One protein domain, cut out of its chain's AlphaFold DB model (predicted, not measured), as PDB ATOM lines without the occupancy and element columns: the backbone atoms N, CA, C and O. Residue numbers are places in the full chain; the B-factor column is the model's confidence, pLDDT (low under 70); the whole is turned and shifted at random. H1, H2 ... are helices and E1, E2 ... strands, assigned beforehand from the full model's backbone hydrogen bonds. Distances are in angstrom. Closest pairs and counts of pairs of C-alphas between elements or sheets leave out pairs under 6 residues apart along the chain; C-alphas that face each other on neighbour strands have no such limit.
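This is residues 700 to 763 and 859 to 892 of the 892 residues of an uncharacterized protein of Colletotrichum higginsianum (strain IMI 349063) (UniProt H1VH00). A long, thin, extended shape: H2 and H3 pack on each other at a slant in its middle, H1 reaches out toward one end and meets H2 with residues 726 to 730 alone, the two running in opposite directions, and a small hairpin of strands, E1 and E2, sits at the tip beyond H3. Residues 700 to 710, before H1, fold back at the other end. The printed part has 98 residues, in the order H1, H2, H3, E1, E2; the class is mostly helix and the two-stranded sheet is antiparallel. The whole is extended, with a radius of gyration of the C-alphas of 20.5 A, and its outline is a rod spanning 75 by 25 by 18 A.

E1, residues 881 to 883, and E2, residues 889 to 891, form an antiparallel hairpin at 146 degrees, with N 882 and O 890 3.1 A apart and N 890 and O 882 3.0 A apart, both within hydrogen-bond range. A tight link joins H3, residues 859 to 876, to E1. H3 touches H2, residues 742 to 761, with residues 862 to 869 alone, at a steep tilt of 39 degrees, opposite ways; their closest C-alphas, of Leu 752 and Val 865, are 6.2 A apart. H1, residues 711 to 731, touches H2 with residues 726 to 730 alone; the closest C-alphas, of Leu 729 and Leu 755, are 6.5 A apart. H1 and H2 are a helical hairpin, at a shallow tilt of 12 degrees, opposite ways. H1 and H3 are only just apart, their closest C-alphas 8.4 A apart. Every O i to N i+4 pair is within hydrogen-bond range in H2 and H3; in H1, 15 of 17 are.

H1 is 30.6 A long and begins at C-alpha 711 (562.276, 738.508, 438.669). H2 is 28.8 A long and H3 25.8 A. E1 is 6.0 A long; E2, 6.5 A long, ends at C-alpha 891 (576.377, 719.645, 384.503).

The two C-alphas farthest apart, of Cys 708 and Met 886, are 75.0 A apart. Residues 764 to 858 are not printed; C-alphas 763 and 859 are 11.6 A apart across this cut. Residues 710 to 715, of which 711 to 715 belong to H1, stand free. The mean pLDDT of the printed part is 87.3; residues 878 to 884 and 886 to 892 are under 70.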
ATOM      1  N   VAL A 700     578.892 723.002 431.903       79.88
ATOM      2  CA  VAL A 700     577.676 723.219 432.713       79.88
ATOM      3  C   VAL A 700     578.002 723.689 434.141       79.88
ATOM      4  O   VAL A 700     577.239 724.471 434.700       79.88
ATOM      5  N   GLN A 701     579.157 723.311 434.707       82.69
ATOM      6  CA  GLN A 701     579.600 723.775 436.030       82.69
ATOM      7  C   GLN A 701     579.827 725.297 436.106       82.69
ATOM      8  O   GLN A 701     579.809 725.847 437.198       82.69
ATOM      9  N   ASN A 702     580.002 725.999 434.978       85.44
ATOM     10  CA  ASN A 702     580.203 727.455 434.964       85.44
ATOM     11  C   ASN A 702     578.913 728.257 435.230       85.44
ATOM     12  O   ASN A 702     578.970 729.491 435.302       85.44
ATOM     13  N   LEU A 703     577.767 727.579 435.338       89.25
ATOM     14  CA  LEU A 703     576.445 728.145 435.598       89.25
ATOM     15  C   LEU A 703     576.115 728.114 437.094       89.25
ATOM     16  O   LEU A 703     576.443 727.155 437.791       89.25
ATOM     17  N   ARG A 704     575.397 729.125 437.587       91.44
ATOM     18  CA  ARG A 704     574.827 729.074 438.939       91.44
ATOM     19  C   ARG A 704     573.582 728.188 438.967       91.44
ATOM     20  O   ARG A 704     572.777 728.194 438.041       91.44
ATOM     21  N   THR A 705     573.414 727.461 440.068       90.75
ATOM     22  CA  THR A 705     572.257 726.592 440.354       90.75
ATOM     23  C   THR A 705     571.317 727.177 441.412       90.75
ATOM     24  O   THR A 705     570.130 726.852 441.431       90.75
ATOM     25  N   ASN A 706     571.836 728.050 442.281       89.69
ATOM     26  CA  ASN A 706     571.132 728.592 443.442       89.69
ATOM     27  C   ASN A 706     570.506 729.955 443.113       89.69
ATOM     28  O   ASN A 706     571.209 730.883 442.716       89.69
ATOM     29  N   PHE A 707     569.189 730.078 443.305       92.94
ATOM     30  CA  PHE A 707     568.401 731.235 442.868       92.94
ATOM     31  C   PHE A 707     567.260 731.565 443.829       92.94
ATOM     32  O   PHE A 707     566.504 730.679 444.223       92.94
ATOM     33  N   CYS A 708     567.081 732.855 444.112       93.25
ATOM     34  CA  CYS A 708     565.930 733.385 444.844       93.25
ATOM     35  C   CYS A 708     564.688 733.518 443.933       93.25
ATOM     36  O   CYS A 708     564.733 733.202 442.743       93.25
ATOM     37  N   ASP A 709     563.571 734.029 444.463       92.38
ATOM     38  CA  ASP A 709     562.315 734.217 443.714       92.38
ATOM     39  C   ASP A 709     562.059 735.641 443.181       92.38
ATOM     40  O   ASP A 709     560.945 735.963 442.764       92.38
ATOM     41  N   GLY A 710     563.101 736.474 443.096       94.12
ATOM     42  CA  GLY A 710     563.050 737.749 442.373       94.12
ATOM     43  C   GLY A 710     562.933 737.569 440.851       94.12
ATOM     44  O   GLY A 710     563.320 736.539 440.298       94.12
ATOM     45  N   GLU A 711     562.430 738.580 440.136       93.38
ATOM     46  CA  GLU A 711     562.276 738.508 438.669       93.38
ATOM     47  C   GLU A 711     563.613 738.346 437.924       93.38
ATOM     48  O   GLU A 711     563.693 737.601 436.945       93.38
ATOM     49  N   SER A 712     564.695 738.959 438.421       90.25
ATOM     50  CA  SER A 712     566.042 738.745 437.873       90.25
ATOM     51  C   SER A 712     566.520 737.300 438.057       90.25
ATOM     52  O   SER A 712     567.143 736.743 437.156       90.25
ATOM     53  N   ASP A 713     566.150 736.643 439.158       94.06
ATOM     54  CA  ASP A 713     566.455 735.231 439.417       94.06
ATOM     55  C   ASP A 713     565.560 734.273 438.618       94.06
ATOM     56  O   ASP A 713     566.005 733.209 438.194       94.06
ATOM     57  N   LYS A 714     564.298 734.637 438.349       95.00
ATOM     58  CA  LYS A 714     563.435 733.913 437.395       95.00
ATOM     59  C   LYS A 714     563.998 734.007 435.974       95.00
ATOM     60  O   LYS A 714     563.998 733.012 435.245       95.00
ATOM     61  N   MET A 715     564.526 735.171 435.588       94.25
ATOM     62  CA  MET A 715     565.195 735.360 434.301       94.25
ATOM     63  C   MET A 715     566.509 734.568 434.218       94.25
ATOM     64  O   MET A 715     566.729 733.873 433.226       94.25
ATOM     65  N   ALA A 716     567.341 734.594 435.262       95.50
ATOM     66  CA  ALA A 716     568.582 733.824 435.317       95.50
ATOM     67  C   ALA A 716     568.331 732.301 435.320       95.50
ATOM     68  O   ALA A 716     568.943 731.587 434.523       95.50
ATOM     69  N   ARG A 717     567.338 731.805 436.083       95.38
ATOM     70  CA  ARG A 717     566.857 730.406 436.017       95.38
ATOM     71  C   ARG A 717     566.399 730.009 434.617       95.38
ATOM     72  O   ARG A 717     566.670 728.893 434.176       95.38
ATOM     73  N   ARG A 718     565.715 730.906 433.893       94.81
ATOM     74  CA  ARG A 718     565.351 730.668 432.486       94.81
ATOM     75  C   ARG A 718     566.602 730.523 431.616       94.81
ATOM     76  O   ARG A 718     566.626 729.611 430.799       94.81
ATOM     77  N   TYR A 719     567.622 731.368 431.782       94.94
ATOM     78  CA  TYR A 719     568.866 731.251 431.012       94.94
ATOM     79  C   TYR A 719     569.647 729.969 431.322       94.94
ATOM     80  O   TYR A 719     570.009 729.268 430.381       94.94
ATOM     81  N   CYS A 720     569.811 729.588 432.593       93.19
ATOM     82  CA  CYS A 720     570.520 728.353 432.951       93.19
ATOM     83  C   CYS A 720     569.834 727.106 432.373       93.19
ATOM     84  O   CYS A 720     570.492 726.323 431.694       93.19
ATOM     85  N   ARG A 721     568.498 727.010 432.450       93.69
ATOM     86  CA  ARG A 721     567.726 725.941 431.776       93.69
ATOM     87  C   ARG A 721     567.875 725.931 430.251       93.69
ATOM     88  O   ARG A 721     567.820 724.871 429.628       93.69
ATOM     89  N   TRP A 722     568.068 727.093 429.621       93.06
ATOM     90  CA  TRP A 722     568.393 727.162 428.192       93.06
ATOM     91  C   TRP A 722     569.808 726.650 427.893       93.06
ATOM     92  O   TRP A 722     570.008 726.046 426.841       93.06
ATOM     93  N   PHE A 723     570.772 726.834 428.797       91.56
ATOM     94  CA  PHE A 723     572.143 726.334 428.646       91.56
ATOM     95  C   PHE A 723     572.274 724.838 428.945       91.56
ATOM     96  O   PHE A 723     572.904 724.136 428.157       91.56
ATOM     97  N   GLU A 724     571.594 724.335 429.978       90.31
ATOM     98  CA  GLU A 724     571.426 722.900 430.268       90.31
ATOM     99  C   GLU A 724     570.916 722.124 429.039       90.31
ATOM    100  O   GLU A 724     571.356 721.009 428.770       90.31
ATOM    101  N   PHE A 725     570.022 722.727 428.246       92.75
ATOM    102  CA  PHE A 725     569.541 722.154 426.986       92.75
ATOM    103  C   PHE A 725     570.502 722.364 425.800       92.75
ATOM    104  O   PHE A 725     570.607 721.503 424.923       92.75
ATOM    105  N   LEU A 726     571.175 723.517 425.727       93.50
ATOM    106  CA  LEU A 726     571.957 723.923 424.559       93.50
ATOM    107  C   LEU A 726     573.380 723.345 424.533       93.50
ATOM    108  O   LEU A 726     573.872 723.050 423.441       93.50
ATOM    109  N   ILE A 727     574.036 723.176 425.686       91.69
ATOM    110  CA  ILE A 727     575.410 722.651 425.765       91.69
ATOM    111  C   ILE A 727     575.459 721.201 425.236       91.69
ATOM    112  O   ILE A 727     576.095 721.005 424.193       91.69
ATOM    113  N   PRO A 728     574.678 720.230 425.766       92.88
ATOM    114  CA  PRO A 728     574.676 718.860 425.240       92.88
ATOM    115  C   PRO A 728     574.213 718.787 423.782       92.88
ATOM    116  O   PRO A 728     574.718 717.985 423.005       92.88
ATOM    117  N   LEU A 729     573.278 719.653 423.363       94.19
ATOM    118  CA  LEU A 729     572.833 719.729 421.968       94.19
ATOM    119  C   LEU A 729     573.938 720.219 421.018       94.19
ATOM    120  O   LEU A 729     573.945 719.839 419.844       94.19
ATOM    121  N   THR A 730     574.859 721.051 421.501       93.56
ATOM    122  CA  THR A 730     576.001 721.533 420.718       93.56
ATOM    123  C   THR A 730     577.084 720.462 420.628       93.56
ATOM    124  O   THR A 730     577.566 720.201 419.528       93.56
ATOM    125  N   GLU A 731     577.389 719.783 421.736       92.25
ATOM    126  CA  GLU A 731     578.328 718.651 421.807       92.25
ATOM    127  C   GLU A 731     577.838 717.448 420.979       92.25
ATOM    128  O   GLU A 731     578.592 716.842 420.220       92.25
ATOM    129  N   GLU A 732     576.531 717.163 421.004       92.81
ATOM    130  CA  GLU A 732     575.887 716.172 420.137       92.81
ATOM    131  C   GLU A 732     575.999 716.493 418.634       92.81
ATOM    132  O   GLU A 732     575.791 715.593 417.804       92.81
ATOM    133  N   THR A 733     576.206 717.759 418.256       92.75
ATOM    134  CA  THR A 733     576.057 718.237 416.876       92.75
ATOM    135  C   THR A 733     577.421 718.366 416.189       92.75
ATOM    136  O   THR A 733     578.236 719.205 416.575       92.75
ATOM    137  N   PRO A 734     577.680 717.577 415.126       90.19
ATOM    138  CA  PRO A 734     579.015 717.425 414.549       90.19
ATOM    139  C   PRO A 734     579.597 718.750 414.054       90.19
ATOM    140  O   PRO A 734     578.859 719.610 413.566       90.19
ATOM    141  N   GLY A 735     580.929 718.874 414.129       86.19
ATOM    142  CA  GLY A 735     581.703 720.020 413.633       86.19
ATOM    143  C   GLY A 735     581.214 720.504 412.267       86.19
ATOM    144  O   GLY A 735     580.748 721.639 412.153       86.19
ATOM    145  N   SER A 736     581.214 719.586 411.299       89.81
ATOM    146  CA  SER A 736     580.694 719.756 409.940       89.81
ATOM    147  C   SER A 736     580.008 718.482 409.421       89.81
ATOM    148  O   SER A 736     580.094 717.410 410.035       89.81
ATOM    149  N   ILE A 737     579.319 718.559 408.276       88.25
ATOM    150  CA  ILE A 737     578.738 717.378 407.603       88.25
ATOM    151  C   ILE A 737     579.804 716.599 406.811       88.25
ATOM    152  O   ILE A 737     579.852 716.598 405.581       88.25
ATOM    153  N   SER A 738     580.643 715.872 407.546       91.06
ATOM    154  CA  SER A 738     581.726 715.034 407.013       91.06
ATOM    155  C   SER A 738     581.312 713.616 406.576       91.06
ATOM    156  O   SER A 738     582.109 712.907 405.963       91.06
ATOM    157  N   ALA A 739     580.099 713.142 406.893       90.19
ATOM    158  CA  ALA A 739     579.792 711.717 406.750       90.19
ATOM    159  C   ALA A 739     579.654 711.249 405.287       90.19
ATOM    160  O   ALA A 739     578.986 711.874 404.461       90.19
ATOM    161  N   SER A 740     580.203 710.071 404.979       86.31
ATOM    162  CA  SER A 740     580.245 709.508 403.620       86.31
ATOM    163  C   SER A 740     578.890 709.018 403.085       86.31
ATOM    164  O   SER A 740     578.632 709.133 401.884       86.31
ATOM    165  N   SER A 741     577.984 708.529 403.941       93.00
ATOM    166  CA  SER A 741     576.670 708.022 403.513       93.00
ATOM    167  C   SER A 741     575.575 709.097 403.535       93.00
ATOM    168  O   SER A 741     575.495 709.925 404.444       93.00
ATOM    169  N   PHE A 742     574.667 709.057 402.551       88.19
ATOM    170  CA  PHE A 742     573.542 709.998 402.444       88.19
ATOM    171  C   PHE A 742     572.668 710.029 403.710       88.19
ATOM    172  O   PHE A 742     572.279 711.100 404.176       88.19
ATOM    173  N   MET A 743     572.393 708.863 404.303       93.06
ATOM    174  CA  MET A 743     571.580 708.769 405.519       93.06
ATOM    175  C   MET A 743     572.303 709.317 406.752       93.06
ATOM    176  O   MET A 743     571.650 709.921 407.604       93.06
ATOM    177  N   ALA A 744     573.633 709.192 406.835       91.12
ATOM    178  CA  ALA A 744     574.407 709.861 407.874       91.12
ATOM    179  C   ALA A 744     574.381 711.387 407.683       91.12
ATOM    180  O   ALA A 744     573.993 712.086 408.617       91.12
ATOM    181  N   ARG A 745     574.627 711.910 406.468       90.56
ATOM    182  CA  ARG A 745     574.503 713.358 406.187       90.56
ATOM    183  C   ARG A 745     573.107 713.904 406.504       90.56
ATOM    184  O   ARG A 745     572.980 714.975 407.090       90.56
ATOM    185  N   ARG A 746     572.043 713.147 406.204       91.62
ATOM    186  CA  ARG A 746     570.655 713.505 406.565       91.62
ATOM    187  C   ARG A 746     570.442 713.571 408.086       91.62
ATOM    188  O   ARG A 746     569.722 714.456 408.547       91.62
ATOM    189  N   ARG A 747     571.067 712.677 408.866       94.88
ATOM    190  CA  ARG A 747     571.050 712.716 410.344       94.88
ATOM    191  C   ARG A 747     571.854 713.905 410.886       94.88
ATOM    192  O   ARG A 747     571.327 714.633 411.721       94.88
ATOM    193  N   GLN A 748     573.065 714.143 410.373       94.38
ATOM    194  CA  GLN A 748     573.906 715.289 410.748       94.38
ATOM    195  C   GLN A 748     573.184 716.620 410.476       94.38
ATOM    196  O   GLN A 748     573.096 717.455 411.373       94.38
ATOM    197  N   ARG A 749     572.540 716.776 409.305       94.44
ATOM    198  CA  ARG A 749     571.701 717.953 409.020       94.44
ATOM    199  C   ARG A 749     570.550 718.090 410.012       94.44
ATOM    200  O   ARG A 749     570.317 719.188 410.497       94.44
ATOM    201  N   LYS A 750     569.834 717.008 410.345       96.38
ATOM    202  CA  LYS A 750     568.730 717.087 411.320       96.38
ATOM    203  C   LYS A 750     569.215 717.552 412.705       96.38
ATOM    204  O   LYS A 750     568.475 718.274 413.367       96.38
ATOM    205  N   LYS A 751     570.441 717.197 413.119       96.44
ATOM    206  CA  LYS A 751     571.063 717.759 414.332       96.44
ATOM    207  C   LYS A 751     571.363 719.255 414.181       96.44
ATOM    208  O   LYS A 751     570.914 720.029 415.019       96.44
ATOM    209  N   LEU A 752     572.006 719.674 413.088       96.12
ATOM    210  CA  LEU A 752     572.300 721.092 412.819       96.12
ATOM    211  C   LEU A 752     571.038 721.971 412.733       96.12
ATOM    212  O   LEU A 752     571.034 723.064 413.285       96.12
ATOM    213  N   GLU A 753     569.945 721.503 412.122       96.62
ATOM    214  CA  GLU A 753     568.666 722.240 412.112       96.62
ATOM    215  C   GLU A 753     568.031 722.282 413.522       96.62
ATOM    216  O   GLU A 753     567.530 723.330 413.923       96.62
ATOM    217  N   LYS A 754     568.104 721.199 414.324       97.00
ATOM    218  CA  LYS A 754     567.663 721.212 415.741       97.00
ATOM    219  C   LYS A 754     568.465 722.239 416.553       97.00
ATOM    220  O   LYS A 754     567.873 723.006 417.310       97.00
ATOM    221  N   LEU A 755     569.787 722.279 416.371       96.75
ATOM    222  CA  LEU A 755     570.667 723.253 417.015       96.75
ATOM    223  C   LEU A 755     570.358 724.684 416.541       96.75
ATOM    224  O   LEU A 755     570.202 725.562 417.377       96.75
ATOM    225  N   LYS A 756     570.160 724.923 415.238       96.69
ATOM    226  CA  LYS A 756     569.718 726.219 414.685       96.69
ATOM    227  C   LYS A 756     568.424 726.717 415.327       96.69
ATOM    228  O   LYS A 756     568.361 727.876 415.723       96.69
ATOM    229  N   THR A 757     567.413 725.858 415.463       96.62
ATOM    230  CA  THR A 757     566.147 726.206 416.125       96.62
ATOM    231  C   THR A 757     566.356 726.534 417.606       96.62
ATOM    232  O   THR A 757     565.895 727.577 418.063       96.62
ATOM    233  N   ALA A 758     567.111 725.713 418.346       95.62
ATOM    234  CA  ALA A 758     567.437 725.979 419.751       95.62
ATOM    235  C   ALA A 758     568.198 727.307 419.932       95.62
ATOM    236  O   ALA A 758     567.819 728.140 420.755       95.62
ATOM    237  N   LEU A 759     569.219 727.538 419.102       94.69
ATOM    238  CA  LEU A 759     569.982 728.782 419.059       94.69
ATOM    239  C   LEU A 759     569.089 729.986 418.747       94.69
ATOM    240  O   LEU A 759     569.309 731.036 419.337       94.69
ATOM    241  N   ALA A 760     568.112 729.860 417.844       93.69
ATOM    242  CA  ALA A 760     567.226 730.953 417.442       93.69
ATOM    243  C   ALA A 760     566.213 731.350 418.530       93.69
ATOM    244  O   ALA A 760     565.943 732.538 418.694       93.69
ATOM    245  N   HIS A 761     565.685 730.388 419.295       91.56
ATOM    246  CA  HIS A 761     564.786 730.674 420.422       91.56
ATOM    247  C   HIS A 761     565.489 731.377 421.594       91.56
ATOM    248  O   HIS A 761     564.843 732.102 422.352       91.56
ATOM    249  N   MET A 762     566.800 731.185 421.753       90.19
ATOM    250  CA  MET A 762     567.552 731.824 422.826       90.19
ATOM    251  C   MET A 762     567.754 733.328 422.556       90.19
ATOM    252  O   MET A 762     568.336 733.741 421.549       90.19
ATOM    253  N   SER A 763     567.316 734.180 423.485       91.81
ATOM    254  CA  SER A 763     567.578 735.619 423.405       91.81
ATOM    255  C   SER A 763     569.008 735.935 423.844       91.81
ATOM    256  O   SER A 763     569.338 735.822 425.017       91.81
ATOM    257  N   THR A 859     577.609 733.421 419.246       94.00
ATOM    258  CA  THR A 859     577.690 734.103 417.947       94.00
ATOM    259  C   THR A 859     578.482 733.265 416.943       94.00
ATOM    260  O   THR A 859     577.982 732.990 415.851       94.00
ATOM    261  N   LYS A 860     579.660 732.752 417.330       94.25
ATOM    262  CA  LYS A 860     580.454 731.810 416.519       94.25
ATOM    263  C   LYS A 860     579.654 730.554 416.157       94.25
ATOM    264  O   LYS A 860     579.635 730.154 414.995       94.25
ATOM    265  N   THR A 861     578.934 729.972 417.117       93.88
ATOM    266  CA  THR A 861     578.133 728.755 416.910       93.88
ATOM    267  C   THR A 861     576.942 729.013 415.984       93.88
ATOM    268  O   THR A 861     576.728 728.239 415.052       93.88
ATOM    269  N   ARG A 862     576.214 730.130 416.146       95.62
ATOM    270  CA  ARG A 862     575.161 730.550 415.197       95.62
ATOM    271  C   ARG A 862     575.696 730.704 413.777       95.62
ATOM    272  O   ARG A 862     575.095 730.165 412.849       95.62
ATOM    273  N   ASN A 863     576.832 731.381 413.618       95.25
ATOM    274  CA  ASN A 863     577.444 731.606 412.310       95.25
ATOM    275  C   ASN A 863     577.888 730.278 411.673       95.25
ATOM    276  O   ASN A 863     577.510 730.012 410.535       95.25
ATOM    277  N   ARG A 864     578.592 729.403 412.407       95.00
ATOM    278  CA  ARG A 864     578.974 728.049 411.950       95.00
ATOM    279  C   ARG A 864     577.759 727.238 411.497       95.00
ATOM    280  O   ARG A 864     577.769 726.682 410.403       95.00
ATOM    281  N   VAL A 865     576.707 727.176 412.315       96.19
ATOM    282  CA  VAL A 865     575.500 726.392 412.008       96.19
ATOM    283  C   VAL A 865     574.764 726.953 410.788       96.19
ATOM    284  O   VAL A 865     574.282 726.179 409.964       96.19
ATOM    285  N   HIS A 866     574.713 728.279 410.624       96.06
ATOM    286  CA  HIS A 866     574.189 728.895 409.405       96.06
ATOM    287  C   HIS A 866     575.042 728.536 408.177       96.06
ATOM    288  O   HIS A 866     574.494 728.085 407.173       96.06
ATOM    289  N   TRP A 867     576.370 728.681 408.258       95.50
ATOM    290  CA  TRP A 867     577.295 728.382 407.160       95.50
ATOM    291  C   TRP A 867     577.229 726.923 406.702       95.50
ATOM    292  O   TRP A 867     577.093 726.684 405.503       95.50
ATOM    293  N   GLU A 868     577.254 725.965 407.634       95.38
ATOM    294  CA  GLU A 868     577.096 724.533 407.340       95.38
ATOM    295  C   GLU A 868     575.770 724.252 406.627       95.38
ATOM    296  O   GLU A 868     575.742 723.587 405.593       95.38
ATOM    297  N   LEU A 869     574.653 724.782 407.135       94.88
ATOM    298  CA  LEU A 869     573.339 724.524 406.545       94.88
ATOM    299  C   LEU A 869     573.204 725.134 405.143       94.88
ATOM    300  O   LEU A 869     572.784 724.439 404.215       94.88
ATOM    301  N   SER A 870     573.652 726.380 404.969       93.25
ATOM    302  CA  SER A 870     573.703 727.061 403.672       93.25
ATOM    303  C   SER A 870     574.659 726.371 402.685       93.25
ATOM    304  O   SER A 870     574.374 726.327 401.489       93.25
ATOM    305  N   PHE A 871     575.758 725.767 403.154       91.50
ATOM    306  CA  PHE A 871     576.641 724.944 402.320       91.50
ATOM    307  C   PHE A 871     575.941 723.673 401.817       91.50
ATOM    308  O   PHE A 871     576.019 723.381 400.625       91.50
ATOM    309  N   ILE A 872     575.191 722.956 402.667       88.38
ATOM    310  CA  ILE A 872     574.415 721.780 402.222       88.38
ATOM    311  C   ILE A 872     573.396 722.176 401.156       88.38
ATOM    312  O   ILE A 872     573.176 721.406 400.225       88.38
ATOM    313  N   ASP A 873     572.736 723.327 401.303       89.44
ATOM    314  CA  ASP A 873     571.722 723.760 400.342       89.44
ATOM    315  C   ASP A 873     572.332 724.202 399.005       89.44
ATOM    316  O   ASP A 873     571.787 723.826 397.969       89.44
ATOM    317  N   ARG A 874     573.526 724.817 398.995       86.50
ATOM    318  CA  ARG A 874     574.322 724.993 397.761       86.50
ATOM    319  C   ARG A 874     574.717 723.652 397.128       86.50
ATOM    320  O   ARG A 874     574.465 723.436 395.954       86.50
ATOM    321  N   VAL A 875     575.232 722.696 397.906       81.81
ATOM    322  CA  VAL A 875     575.600 721.342 397.419       81.81
ATOM    323  C   VAL A 875     574.374 720.494 397.006       81.81
ATOM    324  O   VAL A 875     574.510 719.438 396.384       81.81
ATOM    325  N   ARG A 876     573.153 720.931 397.344       76.75
ATOM    326  CA  ARG A 876     571.882 720.309 396.935       76.75
ATOM    327  C   ARG A 876     571.207 720.979 395.750       76.75
ATOM    328  O   ARG A 876     570.387 720.317 395.107       76.75
ATOM    329  N   GLN A 877     571.512 722.244 395.468       76.31
ATOM    330  CA  GLN A 877     571.228 722.809 394.159       76.31
ATOM    331  C   GLN A 877     571.943 721.903 393.156       76.31
ATOM    332  O   GLN A 877     573.142 721.650 393.264       76.31
ATOM    333  N   LYS A 878     571.176 721.293 392.246       65.50
ATOM    334  CA  LYS A 878     571.800 720.505 391.183       65.50
ATOM    335  C   LYS A 878     572.664 721.476 390.373       65.50
ATOM    336  O   LYS A 878     572.150 722.560 390.097       65.50
ATOM    337  N   PRO A 879     573.884 721.089 389.960       60.19
ATOM    338  CA  PRO A 879     574.632 721.864 388.974       60.19
ATOM    339  C   PRO A 879     573.698 722.162 387.803       60.19
ATOM    340  O   PRO A 879     573.021 721.239 387.315       60.19
ATOM    341  N   GLU A 880     573.569 723.438 387.433       56.53
ATOM    342  CA  GLU A 880     572.598 723.831 386.419       56.53
ATOM    343  C   GLU A 880     572.921 723.083 385.131       56.53
ATOM    344  O   GLU A 880     574.050 723.083 384.636       56.53
ATOM    345  N   ARG A 881     571.920 722.362 384.623       56.78
ATOM    346  CA  ARG A 881     572.080 721.553 383.421       56.78
ATOM    347  C   ARG A 881     571.987 722.460 382.209       56.78
ATOM    348  O   ARG A 881     570.941 722.508 381.562       56.78
ATOM    349  N   ILE A 882     573.072 723.173 381.920       60.09
ATOM    350  CA  ILE A 882     573.165 724.010 380.728       60.09
ATOM    351  C   ILE A 882     572.996 723.100 379.508       60.09
ATOM    352  O   ILE A 882     573.754 722.152 379.280       60.09
ATOM    353  N   MET A 883     571.934 723.374 378.753       59.06
ATOM    354  CA  MET A 883     571.599 722.667 377.529       59.06
ATOM    355  C   MET A 883     572.432 723.260 376.389       59.06
ATOM    356  O   MET A 883     572.163 724.364 375.920       59.06
ATOM    357  N   VAL A 884     573.469 722.539 375.967       65.69
ATOM    358  CA  VAL A 884     574.388 722.960 374.905       65.69
ATOM    359  C   VAL A 884     574.034 722.192 373.633       65.69
ATOM    360  O   VAL A 884     574.356 721.011 373.477       65.69
ATOM    361  N   GLY A 885     573.331 722.873 372.728       70.00
ATOM    362  CA  GLY A 885     572.683 722.250 371.571       70.00
ATOM    363  C   GLY A 885     571.402 721.491 371.945       70.00
ATOM    364  O   GLY A 885     571.059 721.353 373.113       70.00
ATOM    365  N   MET A 886     570.686 720.982 370.939       69.00
ATOM    366  CA  MET A 886     569.328 720.426 371.091       69.00
ATOM    367  C   MET A 886     569.187 719.272 372.101       69.00
ATOM    368  O   MET A 886     568.096 719.068 372.633       69.00
ATOM    369  N   HIS A 887     570.243 718.482 372.339       62.84
ATOM    370  CA  HIS A 887     570.140 717.204 373.063       62.84
ATOM    371  C   HIS A 887     571.232 716.960 374.126       62.84
ATOM    372  O   HIS A 887     571.229 715.902 374.756       62.84
ATOM    373  N   THR A 888     572.147 717.906 374.366       61.06
ATOM    374  CA  THR A 888     573.269 717.725 375.310       61.06
ATOM    375  C   THR A 888     573.074 718.559 376.570       61.06
ATOM    376  O   THR A 888     573.087 719.784 376.513       61.06
ATOM    377  N   TYR A 889     572.954 717.902 377.723       61.50
ATOM    378  CA  TYR A 889     572.960 718.565 379.028       61.50
ATOM    379  C   TYR A 889     574.317 718.376 379.700       61.50
ATOM    380  O   TYR A 889     574.647 717.260 380.106       61.50
ATOM    381  N   TYR A 890     575.064 719.462 379.868       59.91
ATOM    382  CA  TYR A 890     576.266 719.471 380.695       59.91
ATOM    383  C   TYR A 890     575.885 719.889 382.114       59.91
ATOM    384  O   TYR A 890     575.131 720.839 382.301       59.91
ATOM    385  N   SER A 891     576.369 719.162 383.119       52.72
ATOM    386  CA  SER A 891     576.377 719.645 384.503       52.72
ATOM    387  C   SER A 891     577.616 720.506 384.704       52.72
ATOM    388  O   SER A 891     578.718 719.986 384.510       52.72
ATOM    389  N   VAL A 892     577.413 721.769 385.080       53.97
ATOM    390  CA  VAL A 892     578.468 722.717 385.473       53.97
ATOM    391  C   VAL A 892     578.748 722.585 386.965       53.97
ATOM    392  O   VAL A 892     577.841 722.951 387.743       53.97
TER     393      VAL A 892